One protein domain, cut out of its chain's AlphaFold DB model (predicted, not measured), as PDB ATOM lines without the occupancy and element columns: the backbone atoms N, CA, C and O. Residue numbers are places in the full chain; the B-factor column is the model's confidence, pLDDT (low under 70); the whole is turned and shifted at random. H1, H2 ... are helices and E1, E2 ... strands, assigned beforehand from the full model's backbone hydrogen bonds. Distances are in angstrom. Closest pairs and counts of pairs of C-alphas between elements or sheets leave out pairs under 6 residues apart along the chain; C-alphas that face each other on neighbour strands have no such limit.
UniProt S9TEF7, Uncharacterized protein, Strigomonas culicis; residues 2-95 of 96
ATOM      1  N   SER A   2      39.991 157.376  27.616       64.25
ATOM      2  CA  SER A   2      40.504 156.236  28.420       64.25
ATOM      3  C   SER A   2      39.544 155.578  29.419       64.25
ATOM      4  O   SER A   2      39.648 154.379  29.646       64.25
ATOM      5  N   LYS A   3      38.632 156.323  30.061       63.81
ATOM      6  CA  LYS A   3      37.881 155.795  31.221       63.81
ATOM      7  C   LYS A   3      36.851 154.717  30.858       63.81
ATOM      8  O   LYS A   3      36.681 153.771  31.610       63.81
ATOM      9  N   ILE A   4      36.203 154.843  29.696       71.12
ATOM     10  CA  ILE A   4      35.187 153.888  29.220       71.12
ATOM     11  C   ILE A   4      35.838 152.560  28.808       71.12
ATOM     12  O   ILE A   4      35.320 151.501  29.136       71.12
ATOM     13  N   VAL A   5      37.006 152.612  28.161       72.06
ATOM     14  CA  VAL A   5      37.767 151.415  27.765       72.06
ATOM     15  C   VAL A   5      38.249 150.635  28.992       72.06
ATOM     16  O   VAL A   5      38.142 149.415  29.022       72.06
ATOM     17  N   LEU A   6      38.710 151.338  30.033       68.38
ATOM     18  CA  LEU A   6      39.093 150.731  31.314       68.38
ATOM     19  C   LEU A   6      37.907 150.072  32.036       68.38
ATOM     20  O   LEU A   6      38.051 148.972  32.558       68.38
ATOM     21  N   LEU A   7      36.736 150.718  32.039       66.31
ATOM     22  CA  LEU A   7      35.506 150.167  32.624       66.31
ATOM     23  C   LEU A   7      35.022 148.912  31.886       66.31
ATOM     24  O   LEU A   7      34.693 147.920  32.528       66.31
ATOM     25  N   LEU A   8      35.021 148.937  30.551       62.28
ATOM     26  CA  LEU A   8      34.653 147.783  29.728       62.28
ATOM     27  C   LEU A   8      35.619 146.613  29.936       62.28
ATOM     28  O   LEU A   8      35.173 145.485  30.115       62.28
ATOM     29  N   ALA A   9      36.927 146.876  29.988       63.03
ATOM     30  CA  ALA A   9      37.920 145.843  30.272       63.03
ATOM     31  C   ALA A   9      37.702 145.203  31.655       63.03
ATOM     32  O   ALA A   9      37.743 143.982  31.773       63.03
ATOM     33  N   ALA A  10      37.412 146.007  32.683       61.59
ATOM     34  CA  ALA A  10      37.126 145.508  34.028       61.59
ATOM     35  C   ALA A  10      35.846 144.652  34.088       61.59
ATOM     36  O   ALA A  10      35.848 143.599  34.715       61.59
ATOM     37  N   LEU A  11      34.775 145.060  33.400       60.59
ATOM     38  CA  LEU A  11      33.521 144.295  33.325       60.59
ATOM     39  C   LEU A  11      33.689 142.951  32.602       60.59
ATOM     40  O   LEU A  11      33.106 141.950  33.021       60.59
ATOM     41  N   VAL A  12      34.510 142.920  31.549       60.22
ATOM     42  CA  VAL A  12      34.858 141.688  30.825       60.22
ATOM     43  C   VAL A  12      35.703 140.761  31.705       60.22
ATOM     44  O   VAL A  12      35.436 139.566  31.759       60.22
ATOM     45  N   LEU A  13      36.671 141.302  32.453       59.38
ATOM     46  CA  LEU A  13      37.495 140.525  33.389       59.38
ATOM     47  C   LEU A  13      36.661 139.861  34.499       59.38
ATOM     48  O   LEU A  13      36.954 138.728  34.873       59.38
ATOM     49  N   VAL A  14      35.611 140.526  34.995       59.25
ATOM     50  CA  VAL A  14      34.717 139.968  36.028       59.25
ATOM     51  C   VAL A  14      33.875 138.807  35.491       59.25
ATOM     52  O   VAL A  14      33.786 137.780  36.156       59.25
ATOM     53  N   HIS A  15      33.329 138.918  34.275       54.34
ATOM     54  CA  HIS A  15      32.553 137.831  33.659       54.34
ATOM     55  C   HIS A  15      33.407 136.601  33.326       54.34
ATOM     56  O   HIS A  15      32.954 135.468  33.455       54.34
ATOM     57  N   VAL A  16      34.660 136.803  32.908       55.78
ATOM     58  CA  VAL A  16      35.577 135.684  32.630       55.78
ATOM     59  C   VAL A  16      36.019 135.002  33.929       55.78
ATOM     60  O   VAL A  16      36.228 133.791  33.947       55.78
ATOM     61  N   ALA A  17      36.128 135.753  35.029       55.84
ATOM     62  CA  ALA A  17      36.460 135.190  36.331       55.84
ATOM     63  C   ALA A  17      35.306 134.373  36.930       55.84
ATOM     64  O   ALA A  17      35.580 133.331  37.515       55.84
ATOM     65  N   SER A  18      34.040 134.781  36.770       54.75
ATOM     66  CA  SER A  18      32.900 134.037  37.333       54.75
ATOM     67  C   SER A  18      32.696 132.665  36.683       54.75
ATOM     68  O   SER A  18      32.428 131.691  37.388       54.75
ATOM     69  N   ALA A  19      32.971 132.543  35.380       54.28
ATOM     70  CA  ALA A  19      32.992 131.257  34.677       54.28
ATOM     71  C   ALA A  19      34.074 130.283  35.198       54.28
ATOM     72  O   ALA A  19      33.965 129.076  34.996       54.28
ATOM     73  N   ALA A  20      35.107 130.783  35.887       61.72
ATOM     74  CA  ALA A  20      36.223 129.984  36.401       61.72
ATOM     75  C   ALA A  20      36.054 129.514  37.862       61.72
ATOM     76  O   ALA A  20      36.971 128.893  38.400       61.72
ATOM     77  N   ILE A  21      34.928 129.815  38.526       70.75
ATOM     78  CA  ILE A  21      34.753 129.564  39.975       70.75
ATOM     79  C   ILE A  21      33.987 128.269  40.269       70.75
ATOM     80  O   ILE A  21      34.091 127.730  41.374       70.75
ATOM     81  N   CYS A  22      33.213 127.745  39.319       84.88
ATOM     82  CA  CYS A  22      32.424 126.552  39.588       84.88
ATOM     83  C   CYS A  22      33.328 125.328  39.779       84.88
ATOM     84  O   CYS A  22      34.225 125.062  38.982       84.88
ATOM     85  N   SER A  23      33.086 124.595  40.869       87.69
ATOM     86  CA  SER A  23      33.699 123.289  41.109       87.69
ATOM     87  C   SER A  23      33.371 122.323  39.971       87.69
ATOM     88  O   SER A  23      32.384 122.530  39.262       87.69
ATOM     89  N   ASP A  24      34.119 121.223  39.861       88.81
ATOM     90  CA  ASP A  24      33.753 120.132  38.954       88.81
ATOM     91  C   ASP A  24      32.277 119.721  39.139       88.81
ATOM     92  O   ASP A  24      31.696 119.865  40.225       88.81
ATOM     93  N   TYR A  25      31.683 119.202  38.063       93.12
ATOM     94  CA  TYR A  25      30.266 118.840  37.928       93.12
ATOM     95  C   TYR A  25      29.300 120.027  37.976       93.12
ATOM     96  O   TYR A  25      28.101 119.839  38.205       93.12
ATOM     97  N   LYS A  26      29.791 121.253  37.771       93.31
ATOM     98  CA  LYS A  26      28.959 122.454  37.690       93.31
ATOM     99  C   LYS A  26      29.384 123.372  36.552       93.31
ATOM    100  O   LYS A  26      30.560 123.439  36.207       93.31
ATOM    101  N   TYR A  27      28.425 124.130  36.038       91.06
ATOM    102  CA  TYR A  27      28.649 125.240  35.117       91.06
ATOM    103  C   TYR A  27      28.112 126.535  35.721       91.06
ATOM    104  O   TYR A  27      27.239 126.512  36.589       91.06
ATOM    105  N   TYR A  28      28.657 127.666  35.286       90.25
ATOM    106  CA  TYR A  28      28.166 128.975  35.692       90.25
ATOM    107  C   TYR A  28      27.030 129.402  34.765       90.25
ATOM    108  O   TYR A  28      27.233 129.532  33.557       90.25
ATOM    109  N   ASP A  29      25.853 129.628  35.336       89.62
ATOM    110  CA  ASP A  29      24.706 130.179  34.628       89.62
ATOM    111  C   ASP A  29      24.701 131.702  34.799       89.62
ATOM    112  O   ASP A  29      24.580 132.215  35.915       89.62
ATOM    113  N   SER A  30      24.882 132.432  33.695       85.50
ATOM    114  CA  SER A  30      24.972 133.897  33.714       85.50
ATOM    115  C   SER A  30      23.639 134.587  33.989       85.50
ATOM    116  O   SER A  30      23.642 135.731  34.440       85.50
ATOM    117  N   ASP A  31      22.518 133.920  33.714       88.00
ATOM    118  CA  ASP A  31      21.185 134.486  33.929       88.00
ATOM    119  C   ASP A  31      20.797 134.417  35.411       88.00
ATOM    120  O   ASP A  31      20.109 135.301  35.929       88.00
ATOM    121  N   LEU A  32      21.270 133.381  36.107       88.00
ATOM    122  CA  LEU A  32      21.022 133.148  37.530       88.00
ATOM    123  C   LEU A  32      22.180 133.586  38.440       88.00
ATOM    124  O   LEU A  32      22.032 133.535  39.662       88.00
ATOM    125  N   ASP A  33      23.309 134.009  37.860       87.06
ATOM    126  CA  ASP A  33      24.543 134.408  38.557       87.06
ATOM    127  C   ASP A  33      25.007 133.351  39.584       87.06
ATOM    128  O   ASP A  33      25.423 133.656  40.704       87.06
ATOM    129  N   MET A  34      24.882 132.064  39.230       89.06
ATOM    130  CA  MET A  34      25.208 130.954  40.133       89.06
ATOM    131  C   MET A  34      25.705 129.698  39.417       89.06
ATOM    132  O   MET A  34      25.444 129.468  38.241       89.06
ATOM    133  N   CYS A  35      26.408 128.845  40.167       91.69
ATOM    134  CA  CYS A  35      26.872 127.551  39.678       91.69
ATOM    135  C   CYS A  35      25.771 126.490  39.769       91.69
ATOM    136  O   CYS A  35      25.400 126.068  40.873       91.69
ATOM    137  N   LEU A  36      25.318 126.007  38.618       93.50
ATOM    138  CA  LEU A  36      24.325 124.947  38.486       93.50
ATOM    139  C   LEU A  36      24.981 123.589  38.203       93.50
ATOM    140  O   LEU A  36      26.080 123.545  37.654       93.50
ATOM    141  N   PRO A  37      24.343 122.474  38.598       94.75
ATOM    142  CA  PRO A  37      24.866 121.139  38.334       94.75
ATOM    143  C   PRO A  37      24.879 120.813  36.837       94.75
ATOM    144  O   PRO A  37      23.973 121.193  36.093       94.75
ATOM    145  N   CYS A  38      25.898 120.066  36.428       94.81
ATOM    146  CA  CYS A  38      25.978 119.449  35.112       94.81
ATOM    147  C   CYS A  38      25.000 118.271  34.963       94.81
ATOM    148  O   CYS A  38      24.556 117.711  35.971       94.81
ATOM    149  N   PRO A  39      24.682 117.872  33.716       93.88
ATOM    150  CA  PRO A  39      23.955 116.636  33.442       93.88
ATOM    151  C   PRO A  39      24.681 115.405  34.007       93.88
ATOM    152  O   PRO A  39      25.880 115.438  34.291       93.88
ATOM    153  N   ASP A  40      23.941 114.309  34.175       91.81
ATOM    154  CA  ASP A  40      24.454 113.104  34.829       91.81
ATOM    155  C   ASP A  40      25.744 112.574  34.183       91.81
ATOM    156  O   ASP A  40      25.914 112.575  32.961       91.81
ATOM    157  N   TYR A  41      26.640 112.073  35.038       93.06
ATOM    158  CA  TYR A  41      27.927 111.472  34.667       93.06
ATOM    159  C   TYR A  41      28.907 112.417  33.958       93.06
ATOM    160  O   TYR A  41      29.800 111.958  33.242       93.06
ATOM    161  N   CYS A  42      28.726 113.728  34.121       95.25
ATOM    162  CA  CYS A  42      29.516 114.747  33.452       95.25
ATOM    163  C   CYS A  42      30.236 115.665  34.448       95.25
ATOM    164  O   CYS A  42      29.604 116.408  35.200       95.25
ATOM    165  N   SER A  43      31.568 115.679  34.392       94.31
ATOM    166  CA  SER A  43      32.408 116.531  35.244       94.31
ATOM    167  C   SER A  43      32.549 117.972  34.741       94.31
ATOM    168  O   SER A  43      32.831 118.861  35.541       94.31
ATOM    169  N   LYS A  44      32.312 118.240  33.448       92.56
ATOM    170  CA  LYS A  44      32.275 119.600  32.883       92.56
ATOM    171  C   LYS A  44      31.256 119.745  31.769       92.56
ATOM    172  O   LYS A  44      31.239 118.959  30.825       92.56
ATOM    173  N   CYS A  45      30.467 120.804  31.844       93.00
ATOM    174  CA  CYS A  45      29.394 121.104  30.912       93.00
ATOM    175  C   CYS A  45      29.342 122.610  30.617       93.00
ATOM    176  O   CYS A  45      29.824 123.421  31.410       93.00
ATOM    177  N   THR A  46      28.765 122.978  29.473       89.00
ATOM    178  CA  THR A  46      28.517 124.385  29.100       89.00
ATOM    179  C   THR A  46      27.162 124.888  29.580       89.00
ATOM    180  O   THR A  46      26.958 126.090  29.713       89.00
ATOM    181  N   ASP A  47      26.246 123.957  29.820       90.44
ATOM    182  CA  ASP A  47      24.854 124.172  30.176       90.44
ATOM    183  C   ASP A  47      24.295 122.887  30.806       90.44
ATOM    184  O   ASP A  47      24.961 121.849  30.845       90.44
ATOM    185  N   PHE A  48      23.050 122.928  31.285       91.44
ATOM    186  CA  PHE A  48      22.428 121.773  31.941       91.44
ATOM    187  C   PHE A  48      22.135 120.585  31.005       91.44
ATOM    188  O   PHE A  48      21.791 119.510  31.499       91.44
ATOM    189  N   LEU A  49      22.231 120.754  29.680       93.50
ATOM    190  CA  LEU A  49      21.907 119.724  28.684       93.50
ATOM    191  C   LEU A  49      23.147 119.124  28.021       93.50
ATOM    192  O   LEU A  49      23.068 118.013  27.504       93.50
ATOM    193  N   THR A  50      24.270 119.841  28.020       94.31
ATOM    194  CA  THR A  50      25.422 119.500  27.184       94.31
ATOM    195  C   THR A  50      26.674 119.286  28.016       94.31
ATOM    196  O   THR A  50      27.264 120.217  28.562       94.31
ATOM    197  N   CYS A  51      27.129 118.040  28.053       94.94
ATOM    198  CA  CYS A  51      28.439 117.680  28.552       94.94
ATOM    199  C   CYS A  51      29.546 117.997  27.538       94.94
ATOM    200  O   CYS A  51      29.407 117.790  26.323       94.94
ATOM    201  N   GLU A  52      30.692 118.429  28.050       93.19
ATOM    202  CA  GLU A  52      31.895 118.609  27.257       93.19
ATOM    203  C   GLU A  52      32.551 117.250  26.958       93.19
ATOM    204  O   GLU A  52      32.689 116.366  27.810       93.19
ATOM    205  N   LYS A  53      32.962 117.051  25.702       91.94
ATOM    206  CA  LYS A  53      33.551 115.785  25.261       91.94
ATOM    207  C   LYS A  53      34.846 115.491  26.027       91.94
ATOM    208  O   LYS A  53      35.769 116.295  26.018       91.94
ATOM    209  N   GLY A  54      34.944 114.289  26.597       93.19
ATOM    210  CA  GLY A  54      36.115 113.846  27.367       93.19
ATOM    211  C   GLY A  54      36.015 114.098  28.872       93.19
ATOM    212  O   GLY A  54      36.909 113.687  29.603       93.19
ATOM    213  N   TYR A  55      34.915 114.701  29.329       94.88
ATOM    214  CA  TYR A  55      34.623 114.945  30.744       94.88
ATOM    215  C   TYR A  55      33.564 113.995  31.317       94.88
ATOM    216  O   TYR A  55      33.020 114.247  32.391       94.88
ATOM    217  N   CYS A  56      33.288 112.897  30.615       94.69
ATOM    218  CA  CYS A  56      32.432 111.833  31.110       94.69
ATOM    219  C   CYS A  56      33.114 111.012  32.204       94.69
ATOM    220  O   CYS A  56      34.310 110.719  32.125       94.69
ATOM    221  N   ASP A  57      32.327 110.586  33.186       93.88
ATOM    222  CA  ASP A  57      32.786 109.706  34.250       93.88
ATOM    223  C   ASP A  57      33.218 108.340  33.708       93.88
ATOM    224  O   ASP A  57      32.754 107.846  32.673       93.88
ATOM    225  N   SER A  58      34.096 107.680  34.460       91.94
ATOM    226  CA  SER A  58      34.558 106.334  34.121       91.94
ATOM    227  C   SER A  58      33.384 105.350  34.017       91.94
ATOM    228  O   SER A  58      32.559 105.251  34.923       91.94
ATOM    229  N   GLY A  59      33.328 104.585  32.922       87.69
ATOM    230  CA  GLY A  59      32.239 103.633  32.654       87.69
ATOM    231  C   GLY A  59      31.021 104.237  31.944       87.69
ATOM    232  O   GLY A  59      29.979 103.579  31.842       87.69
ATOM    233  N   THR A  60      31.143 105.468  31.447       91.12
ATOM    234  CA  THR A  60      30.135 106.117  30.607       91.12
ATOM    235  C   THR A  60      30.701 106.474  29.234       91.12
ATOM    236  O   THR A  60      31.901 106.700  29.079       91.12
ATOM    237  N   ASP A  61      29.833 106.472  28.228       91.81
ATOM    238  CA  ASP A  61      30.148 106.798  26.844       91.81
ATOM    239  C   ASP A  61      29.605 108.186  26.498       91.81
ATOM    240  O   ASP A  61      28.496 108.549  26.895       91.81
ATOM    241  N   TYR A  62      30.366 108.955  25.718       91.25
ATOM    242  CA  TYR A  62      29.913 110.248  25.208       91.25
ATOM    243  C   TYR A  62      29.083 110.066  23.932       91.25
ATOM    244  O   TYR A  62      29.613 109.644  22.898       91.25
ATOM    245  N   ALA A  63      27.805 110.436  23.975       90.62
ATOM    246  CA  ALA A  63      26.899 110.369  22.833       90.62
ATOM    247  C   ALA A  63      25.952 111.574  22.815       90.62
ATOM    248  O   ALA A  63      25.314 111.886  23.814       90.62
ATOM    249  N   LEU A  64      25.833 112.231  21.654       90.50
ATOM    250  CA  LEU A  64      24.893 113.342  21.422       90.50
ATOM    251  C   LEU A  64      24.986 114.483  22.455       90.50
ATOM    252  O   LEU A  64      23.970 115.053  22.834       90.50
ATOM    253  N   GLY A  65      26.192 114.821  22.915       91.31
ATOM    254  CA  GLY A  65      26.362 115.875  23.918       91.31
ATOM    255  C   GLY A  65      26.121 115.420  25.355       91.31
ATOM    256  O   GLY A  65      26.172 116.246  26.250       91.31
ATOM    257  N   LEU A  66      25.887 114.132  25.608       92.56
ATOM    258  CA  LEU A  66      25.611 113.590  26.936       92.56
ATOM    259  C   LEU A  66      26.567 112.451  27.281       92.56
ATOM    260  O   LEU A  66      27.105 111.779  26.397       92.56
ATOM    261  N   CYS A  67      26.739 112.213  28.577       93.75
ATOM    262  CA  CYS A  67      27.391 111.018  29.090       93.75
ATOM    263  C   CYS A  67      26.316 109.999  29.442       93.75
ATOM    264  O   CYS A  67      25.415 110.265  30.235       93.75
ATOM    265  N   VAL A  68      26.386 108.825  28.827       91.62
ATOM    266  CA  VAL A  68      25.428 107.748  29.062       91.62
ATOM    267  C   VAL A  68      26.150 106.557  29.651       91.62
ATOM    268  O   VAL A  68      27.237 106.188  29.212       91.62
ATOM    269  N   LYS A  69      25.554 105.921  30.658       89.06
ATOM    270  CA  LYS A  69      26.111 104.683  31.196       89.06
ATOM    271  C   LYS A  69      26.171 103.655  30.075       89.06
ATOM    272  O   LYS A  69      25.143 103.421  29.429       89.06
ATOM    273  N   SER A  70      27.346 103.057  29.869       74.62
ATOM    274  CA  SER A  70      27.541 102.023  28.857       74.62
ATOM    275  C   SER A  70      26.657 100.836  29.222       74.62
ATOM    276  O   SER A  70      26.992  99.977  30.042       74.62
ATOM    277  N   SER A  71      25.435 100.861  28.705       63.41
ATOM    278  CA  SER A  71      24.476  99.790  28.862       63.41
ATOM    279  C   SER A  71      24.999  98.726  27.928       63.41
ATOM    280  O   SER A  71      24.781  98.804  26.721       63.41
ATOM    281  N   GLY A  72      25.790  97.798  28.463       61.50
ATOM    282  CA  GLY A  72      26.259  96.638  27.723       61.50
ATOM    283  C   GLY A  72      25.049  95.837  27.261       61.50
ATOM    284  O   GLY A  72      24.594  94.963  27.984       61.50
ATOM    285  N   THR A  73      24.465  96.234  26.130       48.22
ATOM    286  CA  THR A  73      23.489  95.561  25.263       48.22
ATOM    287  C   THR A  73      22.797  96.602  24.379       48.22
ATOM    288  O   THR A  73      21.758  97.175  24.703       48.22
ATOM    289  N   SER A  74      23.336  96.781  23.178       50.09
ATOM    290  CA  SER A  74      22.580  97.247  22.019       50.09
ATOM    291  C   SER A  74      21.473  96.231  21.699       50.09
ATOM    292  O   SER A  74      21.668  95.381  20.847       50.09
ATOM    293  N   ASN A  75      20.340  96.255  22.410       48.03
ATOM    294  CA  ASN A  75      19.165  95.420  22.095       48.03
ATOM    295  C   ASN A  75      17.813  96.099  22.400       48.03
ATOM    296  O   ASN A  75      16.773  95.448  22.358       48.03
ATOM    297  N   ALA A  76      17.773  97.415  22.638       46.03
ATOM    298  CA  ALA A  76      16.508  98.156  22.741       46.03
ATOM    299  C   ALA A  76      15.879  98.497  21.371       46.03
ATOM    300  O   ALA A  76      14.793  99.065  21.313       46.03
ATOM    301  N   ALA A  77      16.531  98.136  20.260       48.84
ATOM    302  CA  ALA A  77      15.947  98.279  18.928       48.84
ATOM    303  C   ALA A  77      14.945  97.154  18.605       48.84
ATOM    304  O   ALA A  77      13.994  97.387  17.875       48.84
ATOM    305  N   SER A  78      15.070  95.949  19.170       49.88
ATOM    306  CA  SER A  78      14.223  94.819  18.748       49.88
ATOM    307  C   SER A  78      12.793  94.850  19.303       49.88
ATOM    308  O   SER A  78      11.889  94.300  18.676       49.88
ATOM    309  N   SER A  79      12.541  95.504  20.444       52.19
ATOM    310  CA  SER A  79      11.200  95.531  21.053       52.19
ATOM    311  C   SER A  79      10.265  96.560  20.412       52.19
ATOM    312  O   SER A  79       9.069  96.299  20.291       52.19
ATOM    313  N   VAL A  80      10.792  97.696  19.943       56.81
ATOM    314  CA  VAL A  80       9.984  98.744  19.297       56.81
ATOM    315  C   VAL A  80       9.510  98.294  17.912       56.81
ATOM    316  O   VAL A  80       8.340  98.475  17.580       56.81
ATOM    317  N   TYR A  81      10.367  97.622  17.132       56.31
ATOM    318  CA  TYR A  81       9.970  97.056  15.834       56.31
ATOM    319  C   TYR A  81       8.966  95.903  15.979       56.31
ATOM    320  O   TYR A  81       8.028  95.808  15.187       56.31
ATOM    321  N   ALA A  82       9.106  95.063  17.012       54.88
ATOM    322  CA  ALA A  82       8.135  94.006  17.297       54.88
ATOM    323  C   ALA A  82       6.763  94.572  17.713       54.88
ATOM    324  O   ALA A  82       5.729  94.092  17.245       54.88
ATOM    325  N   ALA A  83       6.742  95.629  18.535       57.31
ATOM    326  CA  ALA A  83       5.507  96.309  18.925       57.31
ATOM    327  C   ALA A  83       4.833  97.025  17.737       57.31
ATOM    328  O   ALA A  83       3.612  96.963  17.594       57.31
ATOM    329  N   ALA A  84       5.616  97.645  16.847       58.62
ATOM    330  CA  ALA A  84       5.097  98.298  15.646       58.62
ATOM    331  C   ALA A  84       4.447  97.299  14.667       58.62
ATOM    332  O   ALA A  84       3.356  97.557  14.159       58.62
ATOM    333  N   LEU A  85       5.057  96.126  14.455       58.50
ATOM    334  CA  LEU A  85       4.481  95.077  13.603       58.50
ATOM    335  C   LEU A  85       3.177  94.496  14.175       58.50
ATOM    336  O   LEU A  85       2.247  94.227  13.413       58.50
ATOM    337  N   ALA A  86       3.067  94.352  15.498       59.09
ATOM    338  CA  ALA A  86       1.841  93.874  16.143       59.09
ATOM    339  C   ALA A  86       0.663  94.858  15.985       59.09
ATOM    340  O   ALA A  86      -0.476  94.438  15.757       59.09
ATOM    341  N   LEU A  87       0.925  96.168  16.042       58.62
ATOM    342  CA  LEU A  87      -0.089  97.208  15.817       58.62
ATOM    343  C   LEU A  87      -0.538  97.283  14.344       58.62
ATOM    344  O   LEU A  87      -1.717  97.494  14.053       58.62
ATOM    345  N   CYS A  88       0.372  97.048  13.394       60.28
ATOM    346  CA  CYS A  88       0.013  96.970  11.975       60.28
ATOM    347  C   CYS A  88      -0.802  95.709  11.641       60.28
ATOM    348  O   CYS A  88      -1.758  95.784  10.877       60.28
ATOM    349  N   ALA A  89      -0.484  94.556  12.235       58.94
ATOM    350  CA  ALA A  89      -1.241  93.324  11.992       58.94
ATOM    351  C   ALA A  89      -2.672  93.386  12.564       58.94
ATOM    352  O   ALA A  89      -3.619  92.908  11.942       58.94
ATOM    353  N   THR A  90      -2.842  94.011  13.731       59.03
ATOM    354  CA  THR A  90      -4.156  94.151  14.383       59.03
ATOM    355  C   THR A  90      -5.065  95.162  13.691       59.03
ATOM    356  O   THR A  90      -6.271  94.940  13.624       59.03
ATOM    357  N   SER A  91      -4.512  96.232  13.115       56.88
ATOM    358  CA  SER A  91      -5.303  97.197  12.338       56.88
ATOM    359  C   SER A  91      -5.826  96.608  11.024       56.88
ATOM    360  O   SER A  91      -6.967  96.878  10.660       56.88
ATOM    361  N   VAL A  92      -5.055  95.745  10.354       59.09
ATOM    362  CA  VAL A  92      -5.515  95.049   9.137       59.09
ATOM    363  C   VAL A  92      -6.594  94.006   9.453       59.09
ATOM    364  O   VAL A  92      -7.533  93.860   8.677       59.09
ATOM    365  N   ALA A  93      -6.519  93.333  10.605       57.19
ATOM    366  CA  ALA A  93      -7.527  92.358  11.039       57.19
ATOM    367  C   ALA A  93      -8.849  92.981  11.535       57.19
ATOM    368  O   ALA A  93      -9.845  92.278  11.632       57.19
ATOM    369  N   LEU A  94      -8.863  94.276  11.871       53.88
ATOM    370  CA  LEU A  94     -10.071  95.023  12.258       53.88
ATOM    371  C   LEU A  94     -10.784  95.681  11.063       53.88
ATOM    372  O   LEU A  94     -11.903  96.167  11.214       53.88
ATOM    373  N   LEU A  95     -10.125  95.737   9.904       54.81
ATOM    374  CA  LEU A  95     -10.620  96.365   8.673       54.81
ATOM    375  C   LEU A  95     -11.080  95.347   7.610       54.81
ATOM    376  O   LEU A  95     -11.464  95.760   6.516       54.81
TER     377      LEU A  95
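What this domain is: This is residues 2 to 95 of the 96 residues of an uncharacterized protein of Strigomonas culicis (UniProt S9TEF7). Look for a small body made of two short two-stranded hairpins, E1 with E2 and E3 with E4, with a looped stretch, residues 38 to 59, between them; from opposite ends of this body two helical arms stick out, residues 2 to 14 of H1 at one end and residues 72 to 95, which include H2, at the other. The arms make the length: the C-alphas span 81 by 35 by 18 A, while the body without the free stretches spans 38 by 16 by 14 A. The printed part has 94 residues, with two named helices and four named strands in the order H1, E1, E2, E3, E4, H2; each hairpin is an antiparallel sheet of two strands, and the class is mixed, helices and strands. The whole is extended, with a radius of gyration of the C-alphas of 23.2 A.

How they stand to each other: Start at the hairpin of E1, residues 26 to 29, and E2, residues 34 to 37, antiparallel at 138 degrees between their directions. Here N 27 and O 36 are within hydrogen-bond range at 2.9 A, as are N 36 and O 27 at 2.8 A. Next find the hairpin of E3, residues 60 to 63, and E4, residues 66 to 69, antiparallel at 142 degrees. Look there for N 61 and O 68, 2.8 A apart, and N 63 and O 66, 2.9 A apart. E2 and E3 are apart. Outward from E1, look at H1, residues 2 to 18: the closest C-alphas of the two are those of Ser 18 and Tyr 28, 7.1 A apart. At the other end, H2, residues 77 to 94, stands free and is apart from H1. In H1 every O i to N i+4 pair is within hydrogen-bond range; in H2, 13 of 14 are.

Where its parts are: Find C-alpha 26 at (28.959, 122.454, 37.690), where E1 begins its 9.3 A; E2 covers 10.0 A, E3 9.4 A and E4 9.9 A. H1 begins at C-alpha 2, (40.504, 156.236, 28.420), and runs 25.1 A to residue 18. H2 runs 27.1 A from residue 77 to C-alpha 94 at (-10.071, 95.023, 12.258).

The domain as a whole: The C-alphas farthest apart are those of Ser 2 and Ala 93, 81.8 A. The printed part has no cut. The link from E2 to E3, 22 residues, is long; those within the two hairpins are tight. Read the B-factor column for the model's confidence: the mean pLDDT of the printed part is 75.5, and residues 2 to 3, 6 to 20 and 71 to 95 are under 70.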